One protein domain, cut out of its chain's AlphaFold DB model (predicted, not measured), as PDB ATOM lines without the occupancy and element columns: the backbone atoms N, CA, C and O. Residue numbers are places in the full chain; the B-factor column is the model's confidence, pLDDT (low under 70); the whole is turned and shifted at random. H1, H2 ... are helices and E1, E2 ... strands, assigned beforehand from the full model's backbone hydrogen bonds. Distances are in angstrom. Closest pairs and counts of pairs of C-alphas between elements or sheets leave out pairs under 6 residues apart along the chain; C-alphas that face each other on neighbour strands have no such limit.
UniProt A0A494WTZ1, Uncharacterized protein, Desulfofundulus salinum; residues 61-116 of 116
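AT A GLANCE: This is residues 61 to 116 of the 116 residues of an uncharacterized protein of Desulfofundulus salinum (UniProt A0A494WTZ1). With little regular structure, two small hairpins, E1 with E2 and E3 with E4, sit together at one end, and a long tail leads to the short helix H1 at the other. The 56 printed residues hold four named strands, then one named helix; both sheets are antiparallel pairs, and the class is mixed, with 21 residues in named elements. The whole is loose, radius of gyration of the C-alphas 12.9 A, spanning 38 by 20 by 17 A.

IN THESE COORDINATES: E1, residues 61 to 65, begins at C-alpha 61 (162.819, 130.218, 211.963) and is 13.5 A long. E2 is residues 71 to 74, E3 78 to 80, E4 87 to 89. H1, residues 109 to 114, ends at C-alpha 114 (188.766, 146.834, 204.939).

HOW THE PARTS SIT: In the hairpin of E1 and E2, N 64 and O 72 are within hydrogen-bond range, 2.9 A. The closest C-alphas of E2 and E3, Ile 73 and Asn 79, are 7.1 A apart. In the hairpin of E3 and E4, N 79 and O 88 are within hydrogen-bond range, 2.8 A. H1, with every O i to N i+4 pair within range, is apart from E1, E2 and E3.

THE WHOLE: The printed part has no cut. The link E4 to H1 is long, 19 residues. Residues 109, 112 and 114 to 116 have pLDDT under 70.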
ATOM      1  N   TYR A  61     162.814 129.198 213.009       96.88
ATOM      2  CA  TYR A  61     162.819 130.218 211.963       96.88
ATOM      3  C   TYR A  61     161.456 130.909 211.862       96.88
ATOM      4  O   TYR A  61     160.446 130.443 212.406       96.88
ATOM      5  N   VAL A  62     161.414 132.043 211.171       97.75
ATOM      6  CA  VAL A  62     160.178 132.790 210.903       97.75
ATOM      7  C   VAL A  62     159.913 132.805 209.404       97.75
ATOM      8  O   VAL A  62     160.831 132.997 208.623       97.75
ATOM      9  N   GLU A  63     158.663 132.626 208.985       98.12
ATOM     10  CA  GLU A  63     158.266 132.861 207.592       98.12
ATOM     11  C   GLU A  63     157.550 134.209 207.505       98.12
ATOM     12  O   GLU A  63     156.613 134.490 208.268       98.12
ATOM     13  N   VAL A  64     157.980 135.047 206.563       97.88
ATOM     14  CA  VAL A  64     157.403 136.367 206.297       97.88
ATOM     15  C   VAL A  64     156.824 136.395 204.894       97.88
ATOM     16  O   VAL A  64     157.474 135.996 203.932       97.88
ATOM     17  N   ARG A  65     155.613 136.937 204.756       98.00
ATOM     18  CA  ARG A  65     155.080 137.337 203.454       98.00
ATOM     19  C   ARG A  65     155.619 138.722 203.117       98.00
ATOM     20  O   ARG A  65     155.229 139.702 203.751       98.00
ATOM     21  N   CYS A  66     156.520 138.794 202.143       97.31
ATOM     22  CA  CYS A  66     157.062 140.049 201.641       97.31
ATOM     23  C   CYS A  66     155.984 140.841 200.886       97.31
ATOM     24  O   CYS A  66     155.061 140.264 200.312       97.31
ATOM     25  N   ASP A  67     156.126 142.167 200.820       95.00
ATOM     26  CA  ASP A  67     155.205 143.044 200.083       95.00
ATOM     27  C   ASP A  67     155.165 142.768 198.575       95.00
ATOM     28  O   ASP A  67     154.168 143.053 197.920       95.00
ATOM     29  N   CYS A  68     156.221 142.174 198.008       96.31
ATOM     30  CA  CYS A  68     156.189 141.698 196.623       96.31
ATOM     31  C   CYS A  68     155.410 140.379 196.453       96.31
ATOM     32  O   CYS A  68     155.311 139.867 195.343       96.31
ATOM     33  N   GLY A  69     154.879 139.806 197.536       95.81
ATOM     34  CA  GLY A  69     154.159 138.539 197.534       95.81
ATOM     35  C   GLY A  69     155.048 137.297 197.552       95.81
ATOM     36  O   GLY A  69     154.516 136.210 197.377       95.81
ATOM     37  N   GLU A  70     156.359 137.418 197.758       97.31
ATOM     38  CA  GLU A  70     157.239 136.259 197.967       97.31
ATOM     39  C   GLU A  70     157.256 135.844 199.444       97.31
ATOM     40  O   GLU A  70     157.055 136.688 200.327       97.31
ATOM     41  N   THR A  71     157.487 134.562 199.730       97.75
ATOM     42  CA  THR A  71     157.684 134.090 201.106       97.75
ATOM     43  C   THR A  71     159.174 134.048 201.423       97.75
ATOM     44  O   THR A  71     159.943 133.421 200.708       97.75
ATOM     45  N   VAL A  72     159.581 134.701 202.510       97.88
ATOM     46  CA  VAL A  72     160.975 134.733 202.968       97.88
ATOM     47  C   VAL A  72     161.101 133.889 204.229       97.88
ATOM     48  O   VAL A  72     160.379 134.122 205.204       97.88
ATOM     49  N   ILE A  73     162.017 132.922 204.211       97.69
ATOM     50  CA  ILE A  73     162.431 132.165 205.396       97.69
ATOM     51  C   ILE A  73     163.503 132.989 206.110       97.69
ATOM     52  O   ILE A  73     164.508 133.357 205.514       97.69
ATOM     53  N   CYS A  74     163.252 133.320 207.373       97.56
ATOM     54  CA  CYS A  74     164.155 134.075 208.230       97.56
ATOM     55  C   CYS A  74     164.821 133.123 209.228       97.56
ATOM     56  O   CYS A  74     164.309 132.927 210.334       97.56
ATOM     57  N   ASP A  75     165.916 132.490 208.810       95.19
ATOM     58  CA  ASP A  75     166.714 131.535 209.593       95.19
ATOM     59  C   ASP A  75     168.151 132.025 209.869       95.19
ATOM     60  O   ASP A  75     168.840 131.471 210.731       95.19
ATOM     61  N   GLY A  76     168.578 133.106 209.209       94.00
ATOM     62  CA  GLY A  76     169.838 133.808 209.436       94.00
ATOM     63  C   GLY A  76     169.673 135.193 210.069       94.00
ATOM     64  O   GLY A  76     168.566 135.661 210.352       94.00
ATOM     65  N   PHE A  77     170.802 135.879 210.274       93.19
ATOM     66  CA  PHE A  77     170.823 137.250 210.800       93.19
ATOM     67  C   PHE A  77     170.139 138.243 209.846       93.19
ATOM     68  O   PHE A  77     169.322 139.050 210.289       93.19
ATOM     69  N   THR A  78     170.411 138.107 208.546       96.25
ATOM     70  CA  THR A  78     169.834 138.896 207.452       96.25
ATOM     71  C   THR A  78     169.326 137.945 206.377       96.25
ATOM     72  O   THR A  78     170.057 137.057 205.946       96.25
ATOM     73  N   ASN A  79     168.086 138.140 205.936       97.38
ATOM     74  CA  ASN A  79     167.385 137.251 205.019       97.38
ATOM     75  C   ASN A  79     166.782 138.084 203.889       97.38
ATOM     76  O   ASN A  79     165.883 138.900 204.118       97.38
ATOM     77  N   THR A  80     167.300 137.914 202.679       97.62
ATOM     78  CA  THR A  80     166.936 138.733 201.522       97.62
ATOM     79  C   THR A  80     165.794 138.085 200.749       97.62
ATOM     80  O   THR A  80     165.787 136.888 200.493       97.62
ATOM     81  N   CYS A  81     164.808 138.882 200.350       97.31
ATOM     82  CA  CYS A  81     163.777 138.437 199.425       97.31
ATOM     83  C   CYS A  81     164.340 138.339 198.002       97.31
ATOM     84  O   CYS A  81     164.569 139.374 197.376       97.31
ATOM     85  N   ASP A  82     164.441 137.131 197.453       97.00
ATOM     86  CA  ASP A  82     164.999 136.886 196.110       97.00
ATOM     87  C   ASP A  82     164.285 137.649 194.984       97.00
ATOM     88  O   ASP A  82     164.876 137.956 193.952       97.00
ATOM     89  N   ARG A  83     163.007 137.999 195.179       97.19
ATOM     90  CA  ARG A  83     162.220 138.716 194.170       97.19
ATOM     91  C   ARG A  83     162.436 140.231 194.164       97.19
ATOM     92  O   ARG A  83     162.361 140.841 193.103       97.19
ATOM     93  N   CYS A  84     162.594 140.869 195.325       96.38
ATOM     94  CA  CYS A  84     162.606 142.340 195.415       96.38
ATOM     95  C   CYS A  84     163.776 142.930 196.206       96.38
ATOM     96  O   CYS A  84     163.838 144.146 196.360       96.38
ATOM     97  N   GLY A  85     164.669 142.094 196.736       96.25
ATOM     98  CA  GLY A  85     165.884 142.522 197.426       96.25
ATOM     99  C   GLY A  85     165.683 143.092 198.832       96.25
ATOM    100  O   GLY A  85     166.652 143.512 199.446       96.25
ATOM    101  N   ARG A  86     164.455 143.125 199.368       96.12
ATOM    102  CA  ARG A  86     164.222 143.577 200.752       96.12
ATOM    103  C   ARG A  86     164.837 142.609 201.755       96.12
ATOM    104  O   ARG A  86     164.637 141.402 201.627       96.12
ATOM    105  N   ASP A  87     165.484 143.156 202.774       97.62
ATOM    106  CA  ASP A  87     166.108 142.390 203.845       97.62
ATOM    107  C   ASP A  87     165.219 142.311 205.089       97.62
ATOM    108  O   ASP A  87     164.573 143.282 205.485       97.62
ATOM    109  N   TYR A  88     165.219 141.146 205.726       97.25
ATOM    110  CA  TYR A  88     164.525 140.873 206.978       97.25
ATOM    111  C   TYR A  88     165.504 140.308 208.001       97.25
ATOM    112  O   TYR A  88     166.369 139.500 207.660       97.25
ATOM    113  N   ASN A  89     165.363 140.685 209.270       95.88
ATOM    114  CA  ASN A  89     166.150 140.059 210.331       95.88
ATOM    115  C   ASN A  89     165.583 138.682 210.732       95.88
ATOM    116  O   ASN A  89     164.504 138.277 210.291       95.88
ATOM    117  N   TRP A  90     166.283 137.982 211.629       94.94
ATOM    118  CA  TRP A  90     165.910 136.645 212.115       94.94
ATOM    119  C   TRP A  90     164.484 136.523 212.695       94.94
ATOM    120  O   TRP A  90     163.926 135.429 212.726       94.94
ATOM    121  N   ASN A  91     163.870 137.615 213.176       94.38
ATOM    122  CA  ASN A  91     162.528 137.576 213.775       94.38
ATOM    123  C   ASN A  91     161.399 137.942 212.789       94.38
ATOM    124  O   ASN A  91     160.221 137.923 213.182       94.38
ATOM    125  N   GLY A  92     161.764 138.235 211.534       95.94
ATOM    126  CA  GLY A  92     160.881 138.616 210.437       95.94
ATOM    127  C   GLY A  92     160.607 140.119 210.311       95.94
ATOM    128  O   GLY A  92     159.679 140.504 209.599       95.94
ATOM    129  N   THR A  93     161.369 140.975 210.997       96.00
ATOM    130  CA  THR A  93     161.238 142.436 210.876       96.00
ATOM    131  C   THR A  93     161.947 142.926 209.621       96.00
ATOM    132  O   THR A  93     163.085 142.534 209.363       96.00
ATOM    133  N   LEU A  94     161.278 143.794 208.856       96.56
ATOM    134  CA  LEU A  94     161.866 144.471 207.701       96.56
ATOM    135  C   LEU A  94     163.013 145.379 208.162       96.56
ATOM    136  O   LEU A  94     162.822 146.206 209.052       96.56
ATOM    137  N   LEU A  95     164.181 145.223 207.550       95.12
ATOM    138  CA  LEU A  95     165.352 146.051 207.809       95.12
ATOM    139  C   LEU A  95     165.325 147.325 206.958       95.12
ATOM    140  O   LEU A  95     164.694 147.377 205.898       95.12
ATOM    141  N   ALA A  96     166.040 148.351 207.423       92.25
ATOM    142  CA  ALA A  96     166.343 149.523 206.612       92.25
ATOM    143  C   ALA A  96     167.094 149.110 205.327       92.25
ATOM    144  O   ALA A  96     167.792 148.089 205.338       92.25
ATOM    145  N   PRO A  97     166.983 149.866 204.220       91.12
ATOM    146  CA  PRO A  97     167.817 149.656 203.038       91.12
ATOM    147  C   PRO A  97     169.306 149.595 203.396       91.12
ATOM    148  O   PRO A  97     169.775 150.400 204.197       91.12
ATOM    149  N   ARG A  98     170.062 148.684 202.764       89.44
ATOM    150  CA  ARG A  98     171.504 148.501 203.032       89.44
ATOM    151  C   ARG A  98     172.329 149.779 202.901       89.44
ATOM    152  O   ARG A  98     173.296 149.943 203.625       89.44
ATOM    153  N   SER A  99     171.910 150.708 202.038       86.06
ATOM    154  CA  SER A  99     172.558 152.015 201.865       86.06
ATOM    155  C   SER A  99     172.535 152.905 203.114       86.06
ATOM    156  O   SER A  99     173.196 153.932 203.116       86.06
ATOM    157  N   GLN A 100     171.733 152.560 204.125       88.12
ATOM    158  CA  GLN A 100     171.629 153.272 205.404       88.12
ATOM    159  C   GLN A 100     172.352 152.535 206.541       88.12
ATOM    160  O   GLN A 100     172.324 152.971 207.689       88.12
ATOM    161  N   TRP A 101     172.940 151.367 206.276       87.06
ATOM    162  CA  TRP A 101     173.588 150.587 207.327       87.06
ATOM    163  C   TRP A 101     174.911 151.244 207.714       87.06
ATOM    164  O   TRP A 101     175.675 151.646 206.844       87.06
ATOM    165  N   GLY A 102     175.153 151.363 209.019       82.88
ATOM    166  CA  GLY A 102     176.320 152.060 209.565       82.88
ATOM    167  C   GLY A 102     176.152 153.581 209.694       82.88
ATOM    168  O   GLY A 102     176.895 154.210 210.439       82.88
ATOM    169  N   GLU A 103     175.124 154.184 209.080       79.94
ATOM    170  CA  GLU A 103     174.899 155.640 209.141       79.94
ATOM    171  C   GLU A 103     174.724 156.141 210.588       79.94
ATOM    172  O   GLU A 103     175.260 157.182 210.961       79.94
ATOM    173  N   GLU A 104     174.037 155.368 211.434       75.88
ATOM    174  CA  GLU A 104     173.818 155.709 212.847       75.88
ATOM    175  C   GLU A 104     175.071 155.538 213.725       75.88
ATOM    176  O   GLU A 104     175.170 156.160 214.783       75.88
ATOM    177  N   THR A 105     176.022 154.699 213.309       79.06
ATOM    178  CA  THR A 105     177.263 154.400 214.046       79.06
ATOM    179  C   THR A 105     178.477 155.143 213.484       79.06
ATOM    180  O   THR A 105     179.538 155.132 214.106       79.06
ATOM    181  N   GLY A 106     178.322 155.827 212.345       81.62
ATOM    182  CA  GLY A 106     179.421 156.418 211.582       81.62
ATOM    183  C   GLY A 106     180.245 155.388 210.802       81.62
ATOM    184  O   GLY A 106     181.274 155.758 210.243       81.62
ATOM    185  N   GLU A 107     179.804 154.128 210.768       79.00
ATOM    186  CA  GLU A 107     180.439 153.052 210.013       79.00
ATOM    187  C   GLU A 107     180.072 153.157 208.525       79.00
ATOM    188  O   GLU A 107     178.944 153.462 208.137       79.00
ATOM    189  N   THR A 108     181.042 152.869 207.671       75.69
ATOM    190  CA  THR A 108     180.935 152.833 206.216       75.69
ATOM    191  C   THR A 108     181.102 151.400 205.713       75.69
ATOM    192  O   THR A 108     181.647 150.538 206.401       75.69
ATOM    193  N   GLU A 109     180.706 151.122 204.463       68.81
ATOM    194  CA  GLU A 109     181.039 149.835 203.821       68.81
ATOM    195  C   GLU A 109     182.554 149.554 203.851       68.81
ATOM    196  O   GLU A 109     182.970 148.397 203.932       68.81
ATOM    197  N   GLY A 110     183.377 150.610 203.828       71.06
ATOM    198  CA  GLY A 110     184.827 150.523 203.958       71.06
ATOM    199  C   GLY A 110     185.272 149.911 205.285       71.06
ATOM    200  O   GLY A 110     186.157 149.063 205.271       71.06
ATOM    201  N   ASP A 111     184.623 150.246 206.397       70.06
ATOM    202  CA  ASP A 111     185.003 149.749 207.728       70.06
ATOM    203  C   ASP A 111     184.730 148.241 207.856       70.06
ATOM    204  O   ASP A 111     185.503 147.492 208.454       70.06
ATOM    205  N   ILE A 112     183.680 147.758 207.185       66.56
ATOM    206  CA  ILE A 112     183.298 146.339 207.168       66.56
ATOM    207  C   ILE A 112     184.202 145.521 206.232       66.56
ATOM    208  O   ILE A 112     184.547 144.380 206.541       66.56
ATOM    209  N   ILE A 113     184.569 146.073 205.071       71.75
ATOM    210  CA  ILE A 113     185.328 145.352 204.035       71.75
ATOM    211  C   ILE A 113     186.841 145.427 204.277       71.75
ATOM    212  O   ILE A 113     187.558 144.468 203.984       71.75
ATOM    213  N   LEU A 114     187.337 146.557 204.784       69.12
ATOM    214  CA  LEU A 114     188.766 146.834 204.939       69.12
ATOM    215  C   LEU A 114     189.259 146.664 206.383       69.12
ATOM    216  O   LEU A 114     190.470 146.560 206.576       69.12
ATOM    217  N   GLY A 115     188.357 146.583 207.370       53.47
ATOM    218  CA  GLY A 115     188.695 146.325 208.774       53.47
ATOM    219  C   GLY A 115     189.621 147.372 209.401       53.47
ATOM    220  O   GLY A 115     190.447 147.010 210.243       53.47
ATOM    221  N   VAL A 116     189.536 148.622 208.936       51.44
ATOM    222  CA  VAL A 116     190.321 149.771 209.425       51.44
ATOM    223  C   VAL A 116     189.596 150.536 210.517       51.44
ATOM    224  O   VAL A 116     188.353 150.603 210.463       51.44
TER     225      VAL A 116